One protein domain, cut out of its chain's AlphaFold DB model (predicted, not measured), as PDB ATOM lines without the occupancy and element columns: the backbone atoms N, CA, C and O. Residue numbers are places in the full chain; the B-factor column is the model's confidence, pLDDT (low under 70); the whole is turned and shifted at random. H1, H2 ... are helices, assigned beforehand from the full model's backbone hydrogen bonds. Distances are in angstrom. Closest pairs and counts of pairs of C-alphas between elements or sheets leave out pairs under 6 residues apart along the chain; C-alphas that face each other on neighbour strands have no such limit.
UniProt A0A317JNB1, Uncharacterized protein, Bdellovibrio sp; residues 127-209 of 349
ATOM      1  N   THR A 127     -15.001 120.038  36.266       67.44
ATOM      2  CA  THR A 127     -15.784 121.021  35.495       67.44
ATOM      3  C   THR A 127     -17.145 120.503  35.009       67.44
ATOM      4  O   THR A 127     -18.020 121.268  34.578       67.44
ATOM      5  N   LEU A 128     -17.362 119.186  35.037       75.62
ATOM      6  CA  LEU A 128     -18.637 118.593  34.666       75.62
ATOM      7  C   LEU A 128     -19.681 118.819  35.761       75.62
ATOM      8  O   LEU A 128     -20.790 119.239  35.438       75.62
ATOM      9  N   ILE A 129     -19.325 118.597  37.026       72.75
ATOM     10  CA  ILE A 129     -20.220 118.798  38.174       72.75
ATOM     11  C   ILE A 129     -20.105 120.236  38.685       72.75
ATOM     12  O   ILE A 129     -21.116 120.914  38.856       72.75
ATOM     13  N   ILE A 130     -18.884 120.744  38.839       70.81
ATOM     14  CA  ILE A 130     -18.616 122.096  39.323       70.81
ATOM     15  C   ILE A 130     -18.680 123.076  38.153       70.81
ATOM     16  O   ILE A 130     -17.698 123.399  37.487       70.81
ATOM     17  N   SER A 131     -19.906 123.487  37.846       67.94
ATOM     18  CA  SER A 131     -20.237 124.453  36.801       67.94
ATOM     19  C   SER A 131     -21.602 125.085  37.096       67.94
ATOM     20  O   SER A 131     -22.385 124.479  37.829       67.94
ATOM     21  N   PRO A 132     -21.961 126.226  36.476       63.50
ATOM     22  CA  PRO A 132     -23.285 126.835  36.627       63.50
ATOM     23  C   PRO A 132     -24.459 125.858  36.480       63.50
ATOM     24  O   PRO A 132     -25.317 125.740  37.351       63.50
ATOM     25  N   ASN A 133     -24.470 125.102  35.380       69.12
ATOM     26  CA  ASN A 133     -25.525 124.128  35.101       69.12
ATOM     27  C   ASN A 133     -25.397 122.863  35.960       69.12
ATOM     28  O   ASN A 133     -26.399 122.200  36.201       69.12
ATOM     29  N   GLY A 134     -24.185 122.523  36.404       73.31
ATOM     30  CA  GLY A 134     -23.956 121.381  37.285       73.31
ATOM     31  C   GLY A 134     -24.482 121.638  38.695       73.31
ATOM     32  O   GLY A 134     -25.216 120.809  39.217       73.31
ATOM     33  N   PHE A 135     -24.240 122.826  39.257       69.44
ATOM     34  CA  PHE A 135     -24.808 123.229  40.543       69.44
ATOM     35  C   PHE A 135     -26.335 123.271  40.526       69.44
ATOM     36  O   PHE A 135     -26.943 122.695  41.415       69.44
ATOM     37  N   LYS A 136     -26.960 123.805  39.466       63.25
ATOM     38  CA  LYS A 136     -28.429 123.743  39.316       63.25
ATOM     39  C   LYS A 136     -28.974 122.310  39.375       63.25
ATOM     40  O   LYS A 136     -30.041 122.077  39.933       63.25
ATOM     41  N   ILE A 137     -28.242 121.348  38.806       72.94
ATOM     42  CA  ILE A 137     -28.592 119.924  38.880       72.94
ATOM     43  C   ILE A 137     -28.411 119.398  40.308       72.94
ATOM     44  O   ILE A 137     -29.307 118.722  40.804       72.94
ATOM     45  N   LEU A 138     -27.300 119.723  40.983       70.75
ATOM     46  CA  LEU A 138     -27.088 119.353  42.390       70.75
ATOM     47  C   LEU A 138     -28.200 119.896  43.287       70.75
ATOM     48  O   LEU A 138     -28.718 119.171  44.125       70.75
ATOM     49  N   ASP A 139     -28.614 121.139  43.084       59.75
ATOM     50  CA  ASP A 139     -29.676 121.749  43.874       59.75
ATOM     51  C   ASP A 139     -30.990 121.000  43.712       59.75
ATOM     52  O   ASP A 139     -31.592 120.605  44.706       59.75
ATOM     53  N   ALA A 140     -31.399 120.734  42.470       68.25
ATOM     54  CA  ALA A 140     -32.599 119.956  42.191       68.25
ATOM     55  C   ALA A 140     -32.519 118.534  42.784       68.25
ATOM     56  O   ALA A 140     -33.528 117.985  43.219       68.25
ATOM     57  N   LEU A 141     -31.322 117.941  42.845       66.94
ATOM     58  CA  LEU A 141     -31.106 116.627  43.454       66.94
ATOM     59  C   LEU A 141     -31.183 116.662  44.984       66.94
ATOM     60  O   LEU A 141     -31.752 115.755  45.581       66.94
ATOM     61  N   PHE A 142     -30.588 117.658  45.637       64.31
ATOM     62  CA  PHE A 142     -30.405 117.659  47.092       64.31
ATOM     63  C   PHE A 142     -31.462 118.463  47.859       64.31
ATOM     64  O   PHE A 142     -31.614 118.236  49.058       64.31
ATOM     65  N   ILE A 143     -32.224 119.345  47.200       61.28
ATOM     66  CA  ILE A 143     -33.341 120.075  47.828       61.28
ATOM     67  C   ILE A 143     -34.547 119.170  48.107       61.28
ATOM     68  O   ILE A 143     -35.367 119.471  48.974       61.28
ATOM     69  N   HIS A 144     -34.665 118.052  47.385       60.97
ATOM     70  CA  HIS A 144     -35.787 117.136  47.521       60.97
ATOM     71  C   HIS A 144     -35.461 115.911  48.389       60.97
ATOM     72  O   HIS A 144     -34.348 115.371  48.334       60.97
ATOM     73  N   PRO A 145     -36.446 115.430  49.174       66.00
ATOM     74  CA  PRO A 145     -36.335 114.168  49.895       66.00
ATOM     75  C   PRO A 145     -35.980 113.005  48.962       66.00
ATOM     76  O   PRO A 145     -36.292 113.022  47.768       66.00
ATOM     77  N   ARG A 146     -35.315 111.986  49.521       69.81
ATOM     78  CA  ARG A 146     -34.840 110.788  48.795       69.81
ATOM     79  C   ARG A 146     -35.986 110.134  48.014       69.81
ATOM     80  O   ARG A 146     -35.800 109.680  46.891       69.81
ATOM     81  N   GLU A 147     -37.158 110.114  48.627       75.12
ATOM     82  CA  GLU A 147     -38.377 109.443  48.202       75.12
ATOM     83  C   GLU A 147     -38.916 110.079  46.921       75.12
ATOM     84  O   GLU A 147     -39.128 109.386  45.933       75.12
ATOM     85  N   ARG A 148     -38.990 111.414  46.887       73.19
ATOM     86  CA  ARG A 148     -39.503 112.184  45.744       73.19
ATOM     87  C   ARG A 148     -38.639 112.046  44.488       73.19
ATOM     88  O   ARG A 148     -39.124 112.188  43.373       73.19
ATOM     89  N   LEU A 149     -37.345 111.759  44.640       77.94
ATOM     90  CA  LEU A 149     -36.461 111.524  43.492       77.94
ATOM     91  C   LEU A 149     -36.742 110.188  42.791       77.94
ATOM     92  O   LEU A 149     -36.382 110.039  41.622       77.94
ATOM     93  N   ARG A 150     -37.370 109.224  43.482       83.00
ATOM     94  CA  ARG A 150     -37.727 107.912  42.913       83.00
ATOM     95  C   ARG A 150     -38.882 108.006  41.918       83.00
ATOM     96  O   ARG A 150     -38.963 107.172  41.020       83.00
ATOM     97  N   ASP A 151     -39.706 109.044  42.030       84.19
ATOM     98  CA  ASP A 151     -40.869 109.262  41.165       84.19
ATOM     99  C   ASP A 151     -40.468 109.655  39.732       84.19
ATOM    100  O   ASP A 151     -41.227 109.466  38.775       84.19
ATOM    101  N   TYR A 152     -39.243 110.154  39.540       85.81
ATOM    102  CA  TYR A 152     -38.731 110.509  38.219       85.81
ATOM    103  C   TYR A 152     -38.204 109.272  37.481       85.81
ATOM    104  O   TYR A 152     -37.047 108.874  37.619       85.81
ATOM    105  N   ARG A 153     -39.057 108.707  36.616       75.44
ATOM    106  CA  ARG A 153     -38.751 107.530  35.778       75.44
ATOM    107  C   ARG A 153     -37.603 107.738  34.783       75.44
ATOM    108  O   ARG A 153     -37.031 106.766  34.302       75.44
ATOM    109  N   SER A 154     -37.265 108.983  34.449       83.75
ATOM    110  CA  SER A 154     -36.150 109.305  33.557       83.75
ATOM    111  C   SER A 154     -35.488 110.630  33.929       83.75
ATOM    112  O   SER A 154     -36.123 111.539  34.472       83.75
ATOM    113  N   GLY A 155     -34.209 110.774  33.565       85.25
ATOM    114  CA  GLY A 155     -33.496 112.047  33.691       85.25
ATOM    115  C   GLY A 155     -34.150 113.180  32.888       85.25
ATOM    116  O   GLY A 155     -34.082 114.332  33.301       85.25
ATOM    117  N   LEU A 156     -34.844 112.870  31.785       87.56
ATOM    118  CA  LEU A 156     -35.598 113.860  31.008       87.56
ATOM    119  C   LEU A 156     -36.792 114.416  31.797       87.56
ATOM    120  O   LEU A 156     -36.993 115.628  31.815       87.56
ATOM    121  N   ALA A 157     -37.559 113.548  32.465       85.69
ATOM    122  CA  ALA A 157     -38.694 113.969  33.285       85.69
ATOM    123  C   ALA A 157     -38.240 114.877  34.437       85.69
ATOM    124  O   ALA A 157     -38.825 115.935  34.663       85.69
ATOM    125  N   PHE A 158     -37.141 114.508  35.098       88.00
ATOM    126  CA  PHE A 158     -36.498 115.339  36.114       88.00
ATOM    127  C   PHE A 158     -36.023 116.682  35.542       88.00
ATOM    128  O   PHE A 158     -36.322 117.737  36.099       88.00
ATOM    129  N   ALA A 159     -35.341 116.660  34.393       85.50
ATOM    130  CA  ALA A 159     -34.819 117.867  33.766       85.50
ATOM    131  C   ALA A 159     -35.916 118.863  33.388       85.50
ATOM    132  O   ALA A 159     -35.785 120.052  33.667       85.50
ATOM    133  N   LYS A 160     -37.016 118.368  32.810       82.50
ATOM    134  CA  LYS A 160     -38.178 119.184  32.451       82.50
ATOM    135  C   LYS A 160     -38.861 119.764  33.686       82.50
ATOM    136  O   LYS A 160     -39.188 120.944  33.688       82.50
ATOM    137  N   HIS A 161     -39.051 118.955  34.729       81.25
ATOM    138  CA  HIS A 161     -39.732 119.389  35.947       81.25
ATOM    139  C   HIS A 161     -38.968 120.500  36.683       81.25
ATOM    140  O   HIS A 161     -39.583 121.440  37.171       81.25
ATOM    141  N   PHE A 162     -37.636 120.420  36.722       74.50
ATOM    142  CA  PHE A 162     -36.791 121.387  37.434       74.50
ATOM    143  C   PHE A 162     -36.134 122.442  36.541       74.50
ATOM    144  O   PHE A 162     -35.335 123.243  37.024       74.50
ATOM    145  N   GLY A 163     -36.424 122.441  35.238       75.38
ATOM    146  CA  GLY A 163     -35.809 123.365  34.285       75.38
ATOM    147  C   GLY A 163     -34.279 123.262  34.230       75.38
ATOM    148  O   GLY A 163     -33.600 124.260  33.981       75.38
ATOM    149  N   VAL A 164     -33.710 122.078  34.491       79.56
ATOM    150  CA  VAL A 164     -32.253 121.865  34.449       79.56
ATOM    151  C   VAL A 164     -31.797 121.396  33.066       79.56
ATOM    152  O   VAL A 164     -32.548 120.792  32.303       79.56
ATOM    153  N   ASN A 165     -30.537 121.672  32.720       82.94
ATOM    154  CA  ASN A 165     -29.989 121.347  31.403       82.94
ATOM    155  C   ASN A 165     -29.875 119.819  31.208       82.94
ATOM    156  O   ASN A 165     -28.986 119.179  31.775       82.94
ATOM    157  N   GLN A 166     -30.760 119.245  30.387       88.56
ATOM    158  CA  GLN A 166     -30.827 117.798  30.156       88.56
ATOM    159  C   GLN A 166     -29.534 117.211  29.557       88.56
ATOM    160  O   GLN A 166     -29.053 116.220  30.109       88.56
ATOM    161  N   PRO A 167     -28.895 117.812  28.529       90.25
ATOM    162  CA  PRO A 167     -27.638 117.281  27.998       90.25
ATOM    163  C   PRO A 167     -26.530 117.193  29.055       90.25
ATOM    164  O   PRO A 167     -25.791 116.205  29.122       90.25
ATOM    165  N   LYS A 168     -26.429 118.211  29.920       84.44
ATOM    166  CA  LYS A 168     -25.473 118.257  31.032       84.44
ATOM    167  C   LYS A 168     -25.791 117.188  32.077       84.44
ATOM    168  O   LYS A 168     -24.878 116.466  32.470       84.44
ATOM    169  N   LEU A 169     -27.059 117.036  32.464       88.25
ATOM    170  CA  LEU A 169     -27.520 115.976  33.366       88.25
ATOM    171  C   LEU A 169     -27.162 114.588  32.828       88.25
ATOM    172  O   LEU A 169     -26.512 113.814  33.525       88.25
ATOM    173  N   SER A 170     -27.496 114.291  31.572       89.00
ATOM    174  CA  SER A 170     -27.162 113.009  30.942       89.00
ATOM    175  C   SER A 170     -25.656 112.772  30.851       89.00
ATOM    176  O   SER A 170     -25.203 111.634  30.954       89.00
ATOM    177  N   LYS A 171     -24.850 113.824  30.666       89.25
ATOM    178  CA  LYS A 171     -23.387 113.710  30.692       89.25
ATOM    179  C   LYS A 171     -22.875 113.377  32.097       89.25
ATOM    180  O   LYS A 171     -22.035 112.490  32.216       89.25
ATOM    181  N   ILE A 172     -23.400 114.023  33.143       86.25
ATOM    182  CA  ILE A 172     -23.067 113.705  34.542       86.25
ATOM    183  C   ILE A 172     -23.453 112.251  34.857       86.25
ATOM    184  O   ILE A 172     -22.601 111.487  35.302       86.25
ATOM    185  N   MET A 173     -24.690 111.847  34.548       88.19
ATOM    186  CA  MET A 173     -25.194 110.490  34.797       88.19
ATOM    187  C   MET A 173     -24.355 109.411  34.106       88.19
ATOM    188  O   MET A 173     -23.941 108.454  34.752       88.19
ATOM    189  N   ARG A 174     -24.023 109.595  32.818       88.25
ATOM    190  CA  ARG A 174     -23.143 108.667  32.084       88.25
ATOM    191  C   ARG A 174     -21.750 108.576  32.696       88.25
ATOM    192  O   ARG A 174     -21.199 107.486  32.785       88.25
ATOM    193  N   THR A 175     -21.191 109.706  33.123       85.31
ATOM    194  CA  THR A 175     -19.837 109.748  33.695       85.31
ATOM    195  C   THR A 175     -19.784 109.053  35.055       85.31
ATOM    196  O   THR A 175     -18.839 108.327  35.334       85.31
ATOM    197  N   LEU A 176     -20.832 109.218  35.868       82.94
ATOM    198  CA  LEU A 176     -21.003 108.525  37.147       82.94
ATOM    199  C   LEU A 176     -21.575 107.105  37.002       82.94
ATOM    200  O   LEU A 176     -21.802 106.439  38.004       82.94
ATOM    201  N   LYS A 177     -21.803 106.634  35.767       85.50
ATOM    202  CA  LYS A 177     -22.363 105.310  35.447       85.50
ATOM    203  C   LYS A 177     -23.696 105.010  36.153       85.50
ATOM    204  O   LYS A 177     -23.988 103.865  36.477       85.50
ATOM    205  N   VAL A 178     -24.526 106.033  36.342       87.62
ATOM    206  CA  VAL A 178     -25.861 105.914  36.948       87.62
ATOM    207  C   VAL A 178     -26.952 106.050  35.892       87.62
ATOM    208  O   VAL A 178     -26.851 106.859  34.968       87.62
ATOM    209  N   GLN A 179     -28.025 105.272  36.038       85.06
ATOM    210  CA  GLN A 179     -29.161 105.290  35.109       85.06
ATOM    211  C   GLN A 179     -30.382 106.027  35.670       85.06
ATOM    212  O   GLN A 179     -31.192 106.543  34.900       85.06
ATOM    213  N   LYS A 180     -30.502 106.132  37.001       87.31
ATOM    214  CA  LYS A 180     -31.624 106.797  37.676       87.31
ATOM    215  C   LYS A 180     -31.162 108.051  38.415       87.31
ATOM    216  O   LYS A 180     -30.039 108.137  38.905       87.31
ATOM    217  N   VAL A 181     -32.061 109.027  38.515       85.00
ATOM    218  CA  VAL A 181     -31.827 110.308  39.210       85.00
ATOM    219  C   VAL A 181     -31.613 110.096  40.711       85.00
ATOM    220  O   VAL A 181     -30.786 110.763  41.326       85.00
ATOM    221  N   PHE A 182     -32.321 109.130  41.297       85.69
ATOM    222  CA  PHE A 182     -32.105 108.715  42.679       85.69
ATOM    223  C   PHE A 182     -30.660 108.241  42.917       85.69
ATOM    224  O   PHE A 182     -29.995 108.735  43.828       85.69
ATOM    225  N   ASP A 183     -30.152 107.352  42.057       83.12
ATOM    226  CA  ASP A 183     -28.789 106.813  42.159       83.12
ATOM    227  C   ASP A 183     -27.738 107.907  41.942       83.12
ATOM    228  O   ASP A 183     -26.702 107.920  42.600       83.12
ATOM    229  N   LEU A 184     -28.038 108.881  41.073       82.81
ATOM    230  CA  LEU A 184     -27.184 110.043  40.843       82.81
ATOM    231  C   LEU A 184     -26.923 110.842  42.123       82.81
ATOM    232  O   LEU A 184     -25.792 111.263  42.355       82.81
ATOM    233  N   ARG A 185     -27.940 111.044  42.968       79.38
ATOM    234  CA  ARG A 185     -27.756 111.742  44.244       79.38
ATOM    235  C   ARG A 185     -26.779 110.994  45.155       79.38
ATOM    236  O   ARG A 185     -25.925 111.634  45.761       79.38
ATOM    237  N   ASN A 186     -26.904 109.670  45.250       76.88
ATOM    238  CA  ASN A 186     -26.027 108.855  46.094       76.88
ATOM    239  C   ASN A 186     -24.596 108.852  45.548       76.88
ATOM    240  O   ASN A 186     -23.674 109.174  46.287       76.88
ATOM    241  N   ALA A 187     -24.428 108.648  44.239       75.19
ATOM    242  CA  ALA A 187     -23.119 108.664  43.589       75.19
ATOM    243  C   ALA A 187     -22.364 109.993  43.781       75.19
ATOM    244  O   ALA A 187     -21.142 110.002  43.882       75.19
ATOM    245  N   ILE A 188     -23.075 111.125  43.841       73.75
ATOM    246  CA  ILE A 188     -22.466 112.433  44.125       73.75
ATOM    247  C   ILE A 188     -22.156 112.600  45.617       73.75
ATOM    248  O   ILE A 188     -21.129 113.178  45.963       73.75
ATOM    249  N   ALA A 189     -23.032 112.113  46.501       67.75
ATOM    250  CA  ALA A 189     -22.819 112.165  47.948       67.75
ATOM    251  C   ALA A 189     -21.654 111.272  48.412       67.75
ATOM    252  O   ALA A 189     -21.058 111.550  49.446       67.75
ATOM    253  N   GLU A 190     -21.335 110.228  47.649       73.31
ATOM    254  CA  GLU A 190     -20.228 109.297  47.897       73.31
ATOM    255  C   GLU A 190     -18.886 109.769  47.306       73.31
ATOM    256  O   GLU A 190     -17.871 109.087  47.458       73.31
ATOM    257  N   LEU A 191     -18.841 110.932  46.638       65.94
ATOM    258  CA  LEU A 191     -17.576 111.515  46.183       65.94
ATOM    259  C   LEU A 191     -16.689 111.859  47.395       65.94
ATOM    260  O   LEU A 191     -17.172 112.525  48.312       65.94
ATOM    261  N   PRO A 192     -15.399 111.470  47.395       65.44
ATOM    262  CA  PRO A 192     -14.519 111.705  48.535       65.44
ATOM    263  C   PRO A 192     -14.250 113.200  48.737       65.44
ATOM    264  O   PRO A 192     -14.195 113.975  47.776       65.44
ATOM    265  N   ASP A 193     -14.018 113.610  49.984       59.06
ATOM    266  CA  ASP A 193     -13.719 115.003  50.341       59.06
ATOM    267  C   ASP A 193     -12.519 115.554  49.557       59.06
ATOM    268  O   ASP A 193     -12.497 116.722  49.165       59.06
ATOM    269  N   GLU A 194     -11.521 114.713  49.292       60.97
ATOM    270  CA  GLU A 194     -10.339 115.028  48.493       60.97
ATOM    271  C   GLU A 194     -10.713 115.417  47.061       60.97
ATOM    272  O   GLU A 194     -10.134 116.359  46.521       60.97
ATOM    273  N   TRP A 195     -11.717 114.761  46.466       71.38
ATOM    274  CA  TRP A 195     -12.221 115.122  45.140       71.38
ATOM    275  C   TRP A 195     -12.820 116.527  45.162       71.38
ATOM    276  O   TRP A 195     -12.491 117.337  44.302       71.38
ATOM    277  N   TRP A 196     -13.631 116.860  46.171       62.69
ATOM    278  CA  TRP A 196     -14.219 118.197  46.312       62.69
ATOM    279  C   TRP A 196     -13.164 119.275  46.543       62.69
ATOM    280  O   TRP A 196     -13.219 120.332  45.912       62.69
ATOM    281  N   LYS A 197     -12.180 119.007  47.411       58.62
ATOM    282  CA  LYS A 197     -11.055 119.917  47.671       58.62
ATOM    283  C   LYS A 197     -10.269 120.181  46.392       58.62
ATOM    284  O   LYS A 197     -10.053 121.340  46.050       58.62
ATOM    285  N   LEU A 198      -9.903 119.126  45.660       62.78
ATOM    286  CA  LEU A 198      -9.193 119.245  44.389       62.78
ATOM    287  C   LEU A 198     -10.027 120.009  43.367       62.78
ATOM    288  O   LEU A 198      -9.557 121.008  42.830       62.78
ATOM    289  N   ALA A 199     -11.283 119.614  43.171       64.62
ATOM    290  CA  ALA A 199     -12.185 120.215  42.202       64.62
ATOM    291  C   ALA A 199     -12.394 121.719  42.442       64.62
ATOM    292  O   ALA A 199     -12.381 122.489  41.484       64.62
ATOM    293  N   LEU A 200     -12.545 122.145  43.702       61.69
ATOM    294  CA  LEU A 200     -12.710 123.554  44.082       61.69
ATOM    295  C   LEU A 200     -11.391 124.343  44.092       61.69
ATOM    296  O   LEU A 200     -11.416 125.563  43.935       61.69
ATOM    297  N   SER A 201     -10.253 123.669  44.266       58.69
ATOM    298  CA  SER A 201      -8.919 124.279  44.165       58.69
ATOM    299  C   SER A 201      -8.394 124.366  42.726       58.69
ATOM    300  O   SER A 201      -7.447 125.105  42.453       58.69
ATOM    301  N   ASP A 202      -9.004 123.625  41.797       63.62
ATOM    302  CA  ASP A 202      -8.577 123.559  40.407       63.62
ATOM    303  C   ASP A 202      -8.894 124.864  39.657       63.62
ATOM    304  O   ASP A 202     -10.032 125.348  39.597       63.62
ATOM    305  N   LYS A 203      -7.859 125.426  39.027       63.50
ATOM    306  CA  LYS A 203      -7.939 126.693  38.288       63.50
ATOM    307  C   LYS A 203      -8.924 126.625  37.115       63.50
ATOM    308  O   LYS A 203      -9.620 127.603  36.841       63.50
ATOM    309  N   SER A 204      -9.013 125.485  36.429       64.50
ATOM    310  CA  SER A 204      -9.915 125.284  35.289       64.50
ATOM    311  C   SER A 204     -11.384 125.226  35.717       64.50
ATOM    312  O   SER A 204     -12.254 125.747  35.014       64.50
ATOM    313  N   THR A 205     -11.659 124.682  36.905       64.50
ATOM    314  CA  THR A 205     -12.987 124.716  37.524       64.50
ATOM    315  C   THR A 205     -13.407 126.144  37.842       64.50
ATOM    316  O   THR A 205     -14.491 126.572  37.444       64.50
ATOM    317  N   PHE A 206     -12.526 126.923  38.474       61.03
ATOM    318  CA  PHE A 206     -12.803 128.324  38.786       61.03
ATOM    319  C   PHE A 206     -13.028 129.174  37.527       61.03
ATOM    320  O   PHE A 206     -13.944 130.002  37.476       61.03
ATOM    321  N   LYS A 207     -12.262 128.913  36.459       61.78
ATOM    322  CA  LYS A 207     -12.489 129.528  35.144       61.78
ATOM    323  C   LYS A 207     -13.892 129.241  34.619       61.78
ATOM    324  O   LYS A 207     -14.569 130.144  34.140       61.78
ATOM    325  N   GLY A 208     -14.328 127.986  34.722       63.38
ATOM    326  CA  GLY A 208     -15.656 127.550  34.295       63.38
ATOM    327  C   GLY A 208     -16.797 128.162  35.110       63.38
ATOM    328  O   GLY A 208     -17.906 128.284  34.589       63.38
ATOM    329  N   LEU A 209     -16.538 128.569  36.353       59.12
ATOM    330  CA  LEU A 209     -17.505 129.258  37.206       59.12
ATOM    331  C   LEU A 209     -17.554 130.763  36.926       59.12
ATOM    332  O   LEU A 209     -18.634 131.343  36.912       59.12
TER     333      LEU A 209
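What this domain is: This is residues 127 to 209 of the 349 residues of an uncharacterized protein of Bdellovibrio sp (UniProt A0A317JNB1). What is the main picture? Five helices, H1 to H5, are crossed in a small body with H1 near its middle, and H6 and H7 make an arm at one end that folds back, bringing the end of H7 near the start of H1. Residues 190 to 195, of which 193 to 195 belong to H6, stick out free where the arm leaves H5. What is it made of, and how large is it? The printed part has 83 residues with seven named helices, H1 to H7 in chain order, and no named strand; its class is all helix. It is compact, with a radius of gyration of the C-alphas of 12.5 A, yet elongated, spanning 37 by 22 by 22 A.

Where its parts are: Where do the first helices lie? H1, residues 132 to 142, begins at C-alpha 132 (-23.285, 126.835, 36.627) and is 15.6 A from first to last C-alpha. H2 is residues 148 to 151 and H3 is residues 155 to 162. Where do the others follow? H4 is residues 166 to 175, 14.1 A long, and H5 is residues 181 to 189, 12.7 A long. H6, residues 193 to 201, is 12.1 A long, and H7, residues 203 to 209, ends at C-alpha 209 (-17.505, 129.258, 37.206).

How they stand to each other: What does H1 touch? H1 touches H4, about perpendicular at 75 degrees, with the C-alphas of Ile 137 and Leu 169 closest at 6.9 A. It touches H5, about perpendicular at 77 degrees, with the C-alphas of Leu 141 and Arg 185 closest at 6.0 A. Where are H2 and H3? H2 touches H5, with the C-alphas of Leu 149 and Phe 182 closest at 5.2 A. H3 touches H4 at a steep tilt of 46 degrees, opposite ways, with the C-alphas of Ala 159 and Gln 166 closest at 5.4 A. How do H6 and H7 stand? H6 and H7 touch no helix; H7 is close but not clearly touching H1, with the C-alphas of Pro 132 and Leu 209 closest at 6.3 A, and H5 and H6 are apart. What do the backbones show? Every O i to N i+4 pair is within hydrogen-bond range in H1, H3, H4, H6 and H7, and 4 of 5 are in H5; H2 is too short for such a pair.

The domain as a whole: How far does it reach? The two C-alphas farthest apart are those of Asp 151 and Lys 203, at 37.4 A. Are there cuts or long links? The printed part has no cut, and the links between successive helices are tight. Where is confidence low? The mean pLDDT of the printed part is 74.5, and 33 residues are under 70, among them residues 139 to 146 and 196 to 209.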